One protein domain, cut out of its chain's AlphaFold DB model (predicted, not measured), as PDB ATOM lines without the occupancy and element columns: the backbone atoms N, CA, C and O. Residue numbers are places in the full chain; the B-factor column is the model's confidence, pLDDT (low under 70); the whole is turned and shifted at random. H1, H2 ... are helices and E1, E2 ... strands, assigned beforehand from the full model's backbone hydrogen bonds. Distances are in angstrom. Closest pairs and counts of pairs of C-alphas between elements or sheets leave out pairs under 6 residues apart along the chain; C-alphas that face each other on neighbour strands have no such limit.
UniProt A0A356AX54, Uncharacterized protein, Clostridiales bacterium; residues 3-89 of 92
ATOM      1  N   VAL A   3     -16.914  -6.184 -55.887       92.06
ATOM      2  CA  VAL A   3     -16.695  -6.934 -54.642       92.06
ATOM      3  C   VAL A   3     -18.018  -7.360 -54.010       92.06
ATOM      4  O   VAL A   3     -19.046  -6.695 -54.133       92.06
ATOM      5  N   LYS A   4     -17.994  -8.501 -53.325       93.88
ATOM      6  CA  LYS A   4     -19.123  -9.049 -52.573       93.88
ATOM      7  C   LYS A   4     -19.095  -8.490 -51.159       93.88
ATOM      8  O   LYS A   4     -18.185  -8.811 -50.398       93.88
ATOM      9  N   VAL A   5     -20.088  -7.686 -50.797       92.50
ATOM     10  CA  VAL A   5     -20.195  -7.064 -49.469       92.50
ATOM     11  C   VAL A   5     -21.359  -7.686 -48.709       92.50
ATOM     12  O   VAL A   5     -22.434  -7.874 -49.274       92.50
ATOM     13  N   ASN A   6     -21.151  -8.025 -47.438       92.62
ATOM     14  CA  ASN A   6     -22.181  -8.559 -46.555       92.62
ATOM     15  C   ASN A   6     -23.395  -7.610 -46.522       92.62
ATOM     16  O   ASN A   6     -23.253  -6.403 -46.320       92.62
ATOM     17  N   LYS A   7     -24.597  -8.159 -46.703       92.94
ATOM     18  CA  LYS A   7     -25.832  -7.370 -46.778       92.94
ATOM     19  C   LYS A   7     -26.189  -6.651 -45.470       92.94
ATOM     20  O   LYS A   7     -26.678  -5.522 -45.505       92.94
ATOM     21  N   GLU A   8     -25.936  -7.273 -44.322       92.06
ATOM     22  CA  GLU A   8     -26.121  -6.645 -43.008       92.06
ATOM     23  C   GLU A   8     -25.147  -5.483 -42.827       92.06
ATOM     24  O   GLU A   8     -25.538  -4.414 -42.362       92.06
ATOM     25  N   LEU A   9     -23.897  -5.663 -43.265       91.56
ATOM     26  CA  LEU A   9     -22.886  -4.612 -43.221       91.56
ATOM     27  C   LEU A   9     -23.333  -3.399 -44.035       91.56
ATOM     28  O   LEU A   9     -23.333  -2.286 -43.522       91.56
ATOM     29  N   VAL A  10     -23.803  -3.612 -45.263       92.88
ATOM     30  CA  VAL A  10     -24.328  -2.526 -46.103       92.88
ATOM     31  C   VAL A  10     -25.525  -1.845 -45.448       92.88
ATOM     32  O   VAL A  10     -25.566  -0.620 -45.380       92.88
ATOM     33  N   SER A  11     -26.447  -2.620 -44.875       93.81
ATOM     34  CA  SER A  11     -27.609  -2.067 -44.166       93.81
ATOM     35  C   SER A  11     -27.189  -1.165 -42.994       93.81
ATOM     36  O   SER A  11     -27.789  -0.116 -42.754       93.81
ATOM     37  N   LEU A  12     -26.125  -1.536 -42.267       93.38
ATOM     38  CA  LEU A  12     -25.563  -0.714 -41.192       93.38
ATOM     39  C   LEU A  12     -24.960   0.589 -41.729       93.38
ATOM     40  O   LEU A  12     -25.221   1.648 -41.155       93.38
ATOM     41  N   TYR A  13     -24.205   0.525 -42.826       93.69
ATOM     42  CA  TYR A  13     -23.648   1.704 -43.497       93.69
ATOM     43  C   TYR A  13     -24.743   2.666 -43.961       93.69
ATOM     44  O   TYR A  13     -24.701   3.848 -43.623       93.69
ATOM     45  N   GLU A  14     -25.774   2.155 -44.635       92.88
ATOM     46  CA  GLU A  14     -26.924   2.945 -45.085       92.88
ATOM     47  C   GLU A  14     -27.639   3.625 -43.910       92.88
ATOM     48  O   GLU A  14     -27.912   4.827 -43.954       92.88
ATOM     49  N   SER A  15     -27.879   2.892 -42.814       93.62
ATOM     50  CA  SER A  15     -28.547   3.437 -41.621       93.62
ATOM     51  C   SER A  15     -27.761   4.571 -40.955       93.62
ATOM     52  O   SER A  15     -28.349   5.495 -40.392       93.62
ATOM     53  N   LYS A  16     -26.428   4.517 -41.049       90.75
ATOM     54  CA  LYS A  16     -25.501   5.518 -40.513       90.75
ATOM     55  C   LYS A  16     -25.126   6.594 -41.537       90.75
ATOM     56  O   LYS A  16     -24.415   7.522 -41.172       90.75
ATOM     57  N   ARG A  17     -25.630   6.503 -42.777       91.06
ATOM     58  CA  ARG A  17     -25.269   7.372 -43.913       91.06
ATOM     59  C   ARG A  17     -23.762   7.399 -44.198       91.06
ATOM     60  O   ARG A  17     -23.230   8.443 -44.554       91.06
ATOM     61  N   LEU A  18     -23.099   6.257 -44.034       92.00
ATOM     62  CA  LEU A  18     -21.676   6.080 -44.314       92.00
ATOM     63  C   LEU A  18     -21.471   5.506 -45.719       92.00
ATOM     64  O   LEU A  18     -22.310   4.760 -46.228       92.00
ATOM     65  N   ASN A  19     -20.320   5.792 -46.313       92.56
ATOM     66  CA  ASN A  19     -19.851   5.231 -47.568       92.56
ATOM     67  C   ASN A  19     -18.775   4.161 -47.313       92.56
ATOM     68  O   ASN A  19     -17.776   4.395 -46.629       92.56
ATOM     69  N   CYS A  20     -18.970   2.971 -47.886       92.31
ATOM     70  CA  CYS A  20     -18.036   1.853 -47.736       92.31
ATOM     71  C   CYS A  20     -16.633   2.183 -48.260       92.31
ATOM     72  O   CYS A  20     -15.658   1.908 -47.570       92.31
ATOM     73  N   GLU A  21     -16.514   2.768 -49.453       93.88
ATOM     74  CA  GLU A  21     -15.215   3.076 -50.062       93.88
ATOM     75  C   GLU A  21     -14.453   4.118 -49.246       93.88
ATOM     76  O   GLU A  21     -13.306   3.871 -48.877       93.88
ATOM     77  N   MET A  22     -15.112   5.214 -48.859       93.06
ATOM     78  CA  MET A  22     -14.487   6.264 -48.048       93.06
ATOM     79  C   MET A  22     -14.061   5.739 -46.671       93.06
ATOM     80  O   MET A  22     -12.961   6.015 -46.197       93.06
ATOM     81  N   SER A  23     -14.889   4.896 -46.053       93.81
ATOM     82  CA  SER A  23     -14.559   4.236 -44.786       93.81
ATOM     83  C   SER A  23     -13.377   3.269 -44.903       93.81
ATOM     84  O   SER A  23     -12.530   3.198 -44.010       93.81
ATOM     85  N   VAL A  24     -13.295   2.527 -46.007       93.56
ATOM     86  CA  VAL A  24     -12.180   1.617 -46.285       93.56
ATOM     87  C   VAL A  24     -10.896   2.403 -46.544       93.56
ATOM     88  O   VAL A  24      -9.864   2.063 -45.968       93.56
ATOM     89  N   GLU A  25     -10.949   3.466 -47.349       93.12
ATOM     90  CA  GLU A  25      -9.826   4.383 -47.575       93.12
ATOM     91  C   GLU A  25      -9.298   4.966 -46.268       93.12
ATOM     92  O   GLU A  25      -8.090   4.930 -46.008       93.12
ATOM     93  N   TRP A  26     -10.212   5.430 -45.417       92.00
ATOM     94  CA  TRP A  26      -9.897   5.974 -44.108       92.00
ATOM     95  C   TRP A  26      -9.130   4.964 -43.247       92.00
ATOM     96  O   TRP A  26      -7.992   5.223 -42.848       92.00
ATOM     97  N   VAL A  27      -9.675   3.757 -43.042       91.38
ATOM     98  CA  VAL A  27      -9.003   2.709 -42.248       91.38
ATOM     99  C   VAL A  27      -7.669   2.288 -42.866       91.38
ATOM    100  O   VAL A  27      -6.687   2.081 -42.145       91.38
ATOM    101  N   LEU A  28      -7.588   2.181 -44.194       90.44
ATOM    102  CA  LEU A  28      -6.344   1.848 -44.893       90.44
ATOM    103  C   LEU A  28      -5.224   2.857 -44.624       90.44
ATOM    104  O   LEU A  28      -4.053   2.458 -44.579       90.44
ATOM    105  N   GLY A  29      -5.570   4.130 -44.415       89.19
ATOM    106  CA  GLY A  29      -4.636   5.182 -44.016       89.19
ATOM    107  C   GLY A  29      -3.892   4.859 -42.717       89.19
ATOM    108  O   GLY A  29      -2.681   5.073 -42.630       89.19
ATOM    109  N   TYR A  30      -4.574   4.248 -41.747       87.12
ATOM    110  CA  TYR A  30      -4.003   3.881 -40.444       87.12
ATOM    111  C   TYR A  30      -3.276   2.535 -40.449       87.12
ATOM    112  O   TYR A  30      -2.436   2.265 -39.584       87.12
ATOM    113  N   ILE A  31      -3.557   1.670 -41.424       86.06
ATOM    114  CA  ILE A  31      -2.948   0.345 -41.487       86.06
ATOM    115  C   ILE A  31      -1.488   0.456 -41.932       86.06
ATOM    116  O   ILE A  31      -1.148   0.751 -43.084       86.06
ATOM    117  N   ASN A  32      -0.580   0.146 -41.011       82.88
ATOM    118  CA  ASN A  32       0.830  -0.018 -41.329       82.88
ATOM    119  C   ASN A  32       1.076  -1.404 -41.949       82.88
ATOM    120  O   ASN A  32       0.714  -2.435 -41.378       82.88
ATOM    121  N   LYS A  33       1.766  -1.411 -43.098       76.50
ATOM    122  CA  LYS A  33       2.057  -2.606 -43.904       76.50
ATOM    123  C   LYS A  33       2.694  -3.748 -43.101       76.50
ATOM    124  O   LYS A  33       2.449  -4.917 -43.378       76.50
ATOM    125  N   LYS A  34       3.528  -3.421 -42.109       76.44
ATOM    126  CA  LYS A  34       4.211  -4.422 -41.279       76.44
ATOM    127  C   LYS A  34       3.227  -5.252 -40.449       76.44
ATOM    128  O   LYS A  34       3.477  -6.433 -40.236       76.44
ATOM    129  N   TYR A  35       2.130  -4.646 -39.994       77.56
ATOM    130  CA  TYR A  35       1.132  -5.312 -39.156       77.56
ATOM    131  C   TYR A  35       0.006  -5.940 -39.977       77.56
ATOM    132  O   TYR A  35      -0.491  -6.991 -39.590       77.56
ATOM    133  N   SER A  36      -0.350  -5.381 -41.138       78.62
ATOM    134  CA  SER A  36      -1.309  -6.037 -42.040       78.62
ATOM    135  C   SER A  36      -0.796  -7.365 -42.582       78.62
ATOM    136  O   SER A  36      -1.586  -8.273 -42.792       78.62
ATOM    137  N   ALA A  37       0.520  -7.528 -42.734       73.31
ATOM    138  CA  ALA A  37       1.118  -8.821 -43.070       73.31
ATOM    139  C   ALA A  37       0.929  -9.894 -41.973       73.31
ATOM    140  O   ALA A  37       1.097 -11.078 -42.248       73.31
ATOM    141  N   LEU A  38       0.591  -9.495 -40.737       75.94
ATOM    142  CA  LEU A  38       0.289 -10.409 -39.628       75.94
ATOM    143  C   LEU A  38      -1.184 -10.827 -39.591       75.94
ATOM    144  O   LEU A  38      -1.540 -11.723 -38.825       75.94
ATOM    145  N   ILE A  39      -2.045 -10.182 -40.384       75.75
ATOM    146  CA  ILE A  39      -3.453 -10.559 -40.498       75.75
ATOM    147  C   ILE A  39      -3.487 -11.955 -41.116       75.75
ATOM    148  O   ILE A  39      -3.072 -12.171 -42.255       75.75
ATOM    149  N   SER A  40      -3.910 -12.924 -40.301       64.62
ATOM    150  CA  SER A  40      -3.926 -14.335 -40.670       64.62
ATOM    151  C   SER A  40      -4.781 -14.548 -41.913       64.62
ATOM    152  O   SER A  40      -5.888 -14.018 -42.014       64.62
ATOM    153  N   ARG A  41      -4.331 -15.440 -42.804       65.06
ATOM    154  CA  ARG A  41      -5.146 -15.965 -43.915       65.06
ATOM    155  C   ARG A  41      -6.459 -16.607 -43.435       65.06
ATOM    156  O   ARG A  41      -7.349 -16.834 -44.241       65.06
ATOM    157  N   GLN A  42      -6.578 -16.897 -42.137       59.16
ATOM    158  CA  GLN A  42      -7.756 -17.492 -41.502       59.16
ATOM    159  C   GLN A  42      -8.860 -16.489 -41.143       59.16
ATOM    160  O   GLN A  42      -9.971 -16.923 -40.873       59.16
ATOM    161  N   ILE A  43      -8.623 -15.169 -41.179       60.69
ATOM    162  CA  ILE A  43      -9.691 -14.154 -40.987       60.69
ATOM    163  C   ILE A  43     -10.769 -14.239 -42.108       60.69
ATOM    164  O   ILE A  43     -11.761 -13.525 -42.096       60.69
ATOM    165  N   ILE A  44     -10.563 -15.111 -43.106       57.94
ATOM    166  CA  ILE A  44     -10.942 -14.895 -44.509       57.94
ATOM    167  C   ILE A  44     -11.482 -16.188 -45.151       57.94
ATOM    168  O   ILE A  44     -11.390 -16.387 -46.358       57.94
ATOM    169  N   THR A  45     -12.026 -17.120 -44.366       55.94
ATOM    170  CA  THR A  45     -12.605 -18.355 -44.935       55.94
ATOM    171  C   THR A  45     -14.121 -18.355 -45.035       55.94
ATOM    172  O   THR A  45     -14.652 -19.074 -45.878       55.94
ATOM    173  N   GLU A  46     -14.833 -17.531 -44.267       58.28
ATOM    174  CA  GLU A  46     -16.294 -17.477 -44.355       58.28
ATOM    175  C   GLU A  46     -16.748 -16.212 -45.075       58.28
ATOM    176  O   GLU A  46     -16.907 -15.134 -44.506       58.28
ATOM    177  N   MET A  47     -16.943 -16.372 -46.383       63.78
ATOM    178  CA  MET A  47     -17.707 -15.427 -47.185       63.78
ATOM    179  C   MET A  47     -19.153 -15.392 -46.672       63.78
ATOM    180  O   MET A  47     -19.730 -16.459 -46.440       63.78
ATOM    181  N   PRO A  48     -19.769 -14.205 -46.529       64.38
ATOM    182  CA  PRO A  48     -21.173 -14.110 -46.157       64.38
ATOM    183  C   PRO A  48     -22.029 -14.904 -47.147       64.38
ATOM    184  O   PRO A  48     -21.893 -14.716 -48.358       64.38
ATOM    185  N   GLN A  49     -22.920 -15.771 -46.655       74.25
ATOM    186  CA  GLN A  49     -23.896 -16.439 -47.527       74.25
ATOM    187  C   GLN A  49     -24.826 -15.421 -48.204       74.25
ATOM    188  O   GLN A  49     -25.267 -15.652 -49.327       74.25
ATOM    189  N   ASP A  50     -25.057 -14.281 -47.543       89.62
ATOM    190  CA  ASP A  50     -25.905 -13.190 -48.010       89.62
ATOM    191  C   ASP A  50     -25.055 -11.939 -48.296       89.62
ATOM    192  O   ASP A  50     -24.547 -11.265 -47.390       89.62
ATOM    193  N   TYR A  51     -24.857 -11.647 -49.582       92.44
ATOM    194  CA  TYR A  51     -24.028 -10.540 -50.052       92.44
ATOM    195  C   TYR A  51     -24.711  -9.752 -51.164       92.44
ATOM    196  O   TYR A  51     -25.551 -10.269 -51.900       92.44
ATOM    197  N   ILE A  52     -24.289  -8.502 -51.321       93.44
ATOM    198  CA  ILE A  52     -24.572  -7.691 -52.502       93.44
ATOM    199  C   ILE A  52     -23.297  -7.493 -53.321       93.44
ATOM    200  O   ILE A  52     -22.183  -7.600 -52.804       93.44
ATOM    201  N   LEU A  53     -23.467  -7.212 -54.608       93.94
ATOM    202  CA  LEU A  53     -22.374  -6.802 -55.481       93.94
ATOM    203  C   LEU A  53     -22.237  -5.284 -55.392       93.94
ATOM    204  O   LEU A  53     -23.167  -4.568 -55.751       93.94
ATOM    205  N   SER A  54     -21.090  -4.819 -54.908       92.50
ATOM    206  CA  SER A  54     -20.735  -3.402 -54.896       92.50
ATOM    207  C   SER A  54     -19.664  -3.153 -55.943       92.50
ATOM    208  O   SER A  54     -18.658  -3.867 -55.991       92.50
ATOM    209  N   GLU A  55     -19.870  -2.135 -56.769       94.00
ATOM    210  CA  GLU A  55     -18.777  -1.549 -57.537       94.00
ATOM    211  C   GLU A  55     -17.849  -0.812 -56.571       94.00
ATOM    212  O   GLU A  55     -18.316  -0.235 -55.590       94.00
ATOM    213  N   VAL A  56     -16.544  -0.932 -56.808       94.19
ATOM    214  CA  VAL A  56     -15.475  -0.302 -56.027       94.19
ATOM    215  C   VAL A  56     -14.367   0.137 -56.975       94.19
ATOM    216  O   VAL A  56     -14.055  -0.592 -57.929       94.19
ATOM    217  N   ASP A  57     -13.757   1.293 -56.711       94.94
ATOM    218  CA  ASP A  57     -12.638   1.805 -57.503       94.94
ATOM    219  C   ASP A  57     -11.466   0.800 -57.557       94.94
ATOM    220  O   ASP A  57     -11.023   0.228 -56.554       94.94
ATOM    221  N   ASP A  58     -10.934   0.581 -58.760       94.06
ATOM    222  CA  ASP A  58      -9.762  -0.264 -58.980       94.06
ATOM    223  C   ASP A  58      -8.525   0.266 -58.237       94.06
ATOM    224  O   ASP A  58      -7.674  -0.521 -57.809       94.06
ATOM    225  N   GLU A  59      -8.400   1.583 -58.061       95.44
ATOM    226  CA  GLU A  59      -7.306   2.183 -57.296       95.44
ATOM    227  C   GLU A  59      -7.408   1.864 -55.802       95.44
ATOM    228  O   GLU A  59      -6.382   1.574 -55.174       95.44
ATOM    229  N   LEU A  60      -8.622   1.793 -55.249       95.31
ATOM    230  CA  LEU A  60      -8.838   1.361 -53.870       95.31
ATOM    231  C   LEU A  60      -8.438  -0.107 -53.690       95.31
ATOM    232  O   LEU A  60      -7.703  -0.451 -52.760       95.31
ATOM    233  N   VAL A  61      -8.818  -0.974 -54.630       94.56
ATOM    234  CA  VAL A  61      -8.393  -2.385 -54.625       94.56
ATOM    235  C   VAL A  61      -6.868  -2.509 -54.687       94.56
ATOM    236  O   VAL A  61      -6.264  -3.271 -53.923       94.56
ATOM    237  N   LYS A  62      -6.203  -1.732 -55.550       94.56
ATOM    238  CA  LYS A  62      -4.733  -1.695 -55.603       94.56
ATOM    239  C   LYS A  62      -4.140  -1.206 -54.283       94.56
ATOM    240  O   LYS A  62      -3.126  -1.749 -53.840       94.56
ATOM    241  N   ALA A  63      -4.737  -0.200 -53.644       93.62
ATOM    242  CA  ALA A  63      -4.287   0.318 -52.356       93.62
ATOM    243  C   ALA A  63      -4.390  -0.739 -51.245       93.62
ATOM    244  O   ALA A  63      -3.430  -0.914 -50.487       93.62
ATOM    245  N   ILE A  64      -5.484  -1.506 -51.213       92.94
ATOM    246  CA  ILE A  64      -5.656  -2.654 -50.315       92.94
ATOM    247  C   ILE A  64      -4.502  -3.644 -50.510       92.94
ATOM    248  O   ILE A  64      -3.768  -3.943 -49.566       92.94
ATOM    249  N   TYR A  65      -4.250  -4.086 -51.741       91.88
ATOM    250  CA  TYR A  65      -3.199  -5.073 -52.014       91.88
ATOM    251  C   TYR A  65      -1.761  -4.549 -51.880       91.88
ATOM    252  O   TYR A  65      -0.816  -5.332 -51.812       91.88
ATOM    253  N   ARG A  66      -1.545  -3.234 -51.753       91.56
ATOM    254  CA  ARG A  66      -0.236  -2.698 -51.328       91.56
ATOM    255  C   ARG A  66       0.048  -2.958 -49.845       91.56
ATOM    256  O   ARG A  66       1.222  -2.958 -49.446       91.56
ATOM    257  N   LYS A  67      -1.000  -3.144 -49.036       89.81
ATOM    258  CA  LYS A  67      -0.933  -3.355 -47.584       89.81
ATOM    259  C   LYS A  67      -1.132  -4.825 -47.206       89.81
ATOM    260  O   LYS A  67      -0.442  -5.298 -46.307       89.81
ATOM    261  N   PHE A  68      -2.032  -5.533 -47.873       88.94
ATOM    262  CA  PHE A  68      -2.403  -6.917 -47.568       88.94
ATOM    263  C   PHE A  68      -1.755  -7.923 -48.532       88.94
ATOM    264  O   PHE A  68      -1.362  -7.558 -49.638       88.94
ATOM    265  N   ASP A  69      -1.639  -9.190 -48.115       86.12
ATOM    266  CA  ASP A  69      -1.190 -10.286 -48.989       86.12
ATOM    267  C   ASP A  69      -2.188 -10.460 -50.146       86.12
ATOM    268  O   ASP A  69      -3.384 -10.645 -49.926       86.12
ATOM    269  N   SER A  70      -1.703 -10.404 -51.389       87.69
ATOM    270  CA  SER A  70      -2.532 -10.542 -52.589       87.69
ATOM    271  C   SER A  70      -3.121 -11.939 -52.778       87.69
ATOM    272  O   SER A  70      -3.995 -12.113 -53.621       87.69
ATOM    273  N   SER A  71      -2.663 -12.946 -52.024       86.38
ATOM    274  CA  SER A  71      -3.284 -14.277 -52.031       86.38
ATOM    275  C   SER A  71      -4.639 -14.310 -51.320       86.38
ATOM    276  O   SER A  71      -5.302 -15.344 -51.309       86.38
ATOM    277  N   ILE A  72      -5.002 -13.230 -50.635       86.75
ATOM    278  CA  ILE A  72      -6.222 -13.120 -49.856       86.75
ATOM    279  C   ILE A  72      -7.367 -12.614 -50.748       86.75
ATOM    280  O   ILE A  72      -7.182 -11.693 -51.548       86.75
ATOM    281  N   ASP A  73      -8.563 -13.188 -50.572       88.88
ATOM    282  CA  ASP A  73      -9.770 -12.731 -51.268       88.88
ATOM    283  C   ASP A  73     -10.081 -11.265 -50.922       88.88
ATOM    284  O   ASP A  73     -10.295 -10.908 -49.756       88.88
ATOM    285  N   ILE A  74     -10.137 -10.420 -51.956       90.81
ATOM    286  CA  ILE A  74     -10.488  -9.003 -51.848       90.81
ATOM    287  C   ILE A  74     -11.833  -8.798 -51.160       90.81
ATOM    288  O   ILE A  74     -11.972  -7.859 -50.382       90.81
ATOM    289  N   ASN A  75     -12.805  -9.683 -51.390       91.81
ATOM    290  CA  ASN A  75     -14.133  -9.572 -50.798       91.81
ATOM    291  C   ASN A  75     -14.029  -9.603 -49.273       91.81
ATOM    292  O   ASN A  75     -14.573  -8.747 -48.582       91.81
ATOM    293  N   ALA A  76     -13.269 -10.551 -48.737       89.50
ATOM    294  CA  ALA A  76     -13.090 -10.695 -47.303       89.50
ATOM    295  C   ALA A  76     -12.275  -9.548 -46.699       89.50
ATOM    296  O   ALA A  76     -12.646  -9.045 -45.640       89.50
ATOM    297  N   ILE A  77     -11.217  -9.084 -47.378       90.88
ATOM    298  CA  ILE A  77     -10.460  -7.913 -46.910       90.88
ATOM    299  C   ILE A  77     -11.366  -6.683 -46.872       90.88
ATOM    300  O   ILE A  77     -11.375  -5.964 -45.879       90.88
ATOM    301  N   PHE A  78     -12.159  -6.462 -47.918       93.06
ATOM    302  CA  PHE A  78     -13.064  -5.322 -47.997       93.06
ATOM    303  C   PHE A  78     -14.119  -5.366 -46.884       93.06
ATOM    304  O   PHE A  78     -14.282  -4.389 -46.161       93.06
ATOM    305  N   ASN A  79     -14.762  -6.517 -46.654       92.25
ATOM    306  CA  ASN A  79     -15.707  -6.684 -45.543       92.25
ATOM    307  C   ASN A  79     -15.043  -6.471 -44.175       92.25
ATOM    308  O   ASN A  79     -15.620  -5.813 -43.307       92.25
ATOM    309  N   PHE A  80     -13.830  -6.992 -43.977       90.44
ATOM    310  CA  PHE A  80     -13.055  -6.779 -42.756       90.44
ATOM    311  C   PHE A  80     -12.769  -5.291 -42.530       90.44
ATOM    312  O   PHE A  80     -13.026  -4.775 -41.446       90.44
ATOM    313  N   LEU A  81     -12.292  -4.584 -43.556       92.06
ATOM    314  CA  LEU A  81     -11.999  -3.153 -43.483       92.06
ATOM    315  C   LEU A  81     -13.262  -2.330 -43.219       92.06
ATOM    316  O   LEU A  81     -13.247  -1.477 -42.335       92.06
ATOM    317  N   CYS A  82     -14.374  -2.643 -43.887       92.81
ATOM    318  CA  CYS A  82     -15.663  -2.014 -43.613       92.81
ATOM    319  C   CYS A  82     -16.133  -2.261 -42.169       92.81
ATOM    320  O   CYS A  82     -16.674  -1.362 -41.523       92.81
ATOM    321  N   THR A  83     -15.919  -3.468 -41.642       91.81
ATOM    322  CA  THR A  83     -16.264  -3.816 -40.254       91.81
ATOM    323  C   THR A  83     -15.407  -3.027 -39.270       91.81
ATOM    324  O   THR A  83     -15.925  -2.438 -38.324       91.81
ATOM    325  N   MET A  84     -14.099  -2.961 -39.518       90.56
ATOM    326  CA  MET A  84     -13.168  -2.172 -38.717       90.56
ATOM    327  C   MET A  84     -13.549  -0.691 -38.714       90.56
ATOM    328  O   MET A  84     -13.587  -0.083 -37.649       90.56
ATOM    329  N   ALA A  85     -13.884  -0.126 -39.874       92.69
ATOM    330  CA  ALA A  85     -14.270   1.275 -39.975       92.69
ATOM    331  C   ALA A  85     -15.533   1.581 -39.159       92.69
ATOM    332  O   ALA A  85     -15.551   2.559 -38.416       92.69
ATOM    333  N   LEU A  86     -16.546   0.703 -39.207       90.44
ATOM    334  CA  LEU A  86     -17.750   0.839 -38.378       90.44
ATOM    335  C   LEU A  86     -17.444   0.818 -36.882       90.44
ATOM    336  O   LEU A  86     -18.038   1.589 -36.130       90.44
ATOM    337  N   LEU A  87     -16.555  -0.077 -36.445       89.00
ATOM    338  CA  LEU A  87     -16.175  -0.192 -35.035       89.00
ATOM    339  C   LEU A  87     -15.393   1.029 -34.543       89.00
ATOM    340  O   LEU A  87     -15.473   1.366 -33.365       89.00
ATOM    341  N   LEU A  88     -14.651   1.683 -35.434       87.50
ATOM    342  CA  LEU A  88     -13.812   2.837 -35.124       87.50
ATOM    343  C   LEU A  88     -14.539   4.187 -35.236       87.50
ATOM    344  O   LEU A  88     -13.925   5.206 -34.952       87.50
ATOM    345  N   GLY A  89     -15.825   4.205 -35.599       78.50
ATOM    346  CA  GLY A  89     -16.645   5.424 -35.647       78.50
ATOM    347  C   GLY A  89     -17.068   5.867 -37.049       78.50
ATOM    348  O   GLY A  89     -18.054   6.589 -37.157       78.50
TER     349      GLY A  89
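This is residues 3 to 89 of the 92 residues of an uncharacterized protein of Clostridiales bacterium (UniProt A0A356AX54). One helix, H6, runs through the middle of this domain, and the earlier part of the chain wraps round it: H1 packs on it from one side, H2 crosses it about perpendicular, and E1 of a small two-stranded ribbon runs by its first residues, with E2 beyond E1. H5 packs beside H2, while H1 and H3 lie near the two ends of the longest axis. The printed part has 87 residues with six named helices and two named strands, in the order E1 H1 H2 H3 H4 E2 H5 H6; the sheet, E1 - E2, is antiparallel and the class is mostly helix. The whole is compact and rounded, with a radius of gyration of the C-alphas of 12.1 A and spans of 34 by 26 by 24 A.

E1, residues 3 to 6, begins at C-alpha 3 (-16.695, -6.934, -54.642). H1 holds residues 7 to 16 and is 14.3 A long; H2 holds residues 20 to 30 and is 15.9 A long. H3, residues 33 to 36, and H4, residues 41 to 44, are short. E2, residues 51 to 55, is 12.8 A long and begins at C-alpha 51 (-24.028, -10.540, -50.052). H5, residues 58 to 67, is 14.7 A long. H6, residues 74 to 87, is 19.8 A long and ends at C-alpha 87 (-16.175, -0.192, -35.035).

H6 is the hub, touching H1, H2 and H4. H2 touches H6 about perpendicular, at 80 degrees, the closest C-alphas being those of Val 24 and Leu 81, 5.5 A apart. H1 touches H6 at a steep tilt of 36 degrees, only just past shallow, the same way; the closest C-alphas, of Leu 9 and Thr 83, are 7.3 A apart. H4 only just touches H6, with 3 pairs of C-alphas within 8 A, and H6 does so with residues 76 to 77 alone; the closest C-alphas are those of Ile 44 and Ala 76, 5.5 A apart. The closest C-alphas of E1 and H6, Val 3 and Asn 75, are 5.3 A apart. E1 and E2 are antiparallel, with N 5 and O 52 at 2.9 A and N 52 and O 5 at 2.8 A, both within hydrogen-bond range. E2 and H6 are apart. H5 touches H2 at a shallow tilt of 30 degrees, the same way, closest at the C-alphas of Glu 25 and Leu 60, 7.1 A. H3 only just touches H5, with 3 pairs within 8 A, closest at the C-alphas of Lys 33 and Lys 67, 4.8 A. Every O i to N i+4 pair is within hydrogen-bond range in H1 and H6, against 6 of 7 in H2 and 5 of 6 in H5; H3 and H4 are too short for such a pair.

The two C-alphas farthest apart, those of Ser 15 and Lys 34, are 33.7 A apart. The printed part has no cut and no long link; H4 to E2 and H5 to H6 are short links of 6 residues each, and the others are tight. The mean pLDDT of the printed part is 86.9, and residues 40 to 48 are under 70.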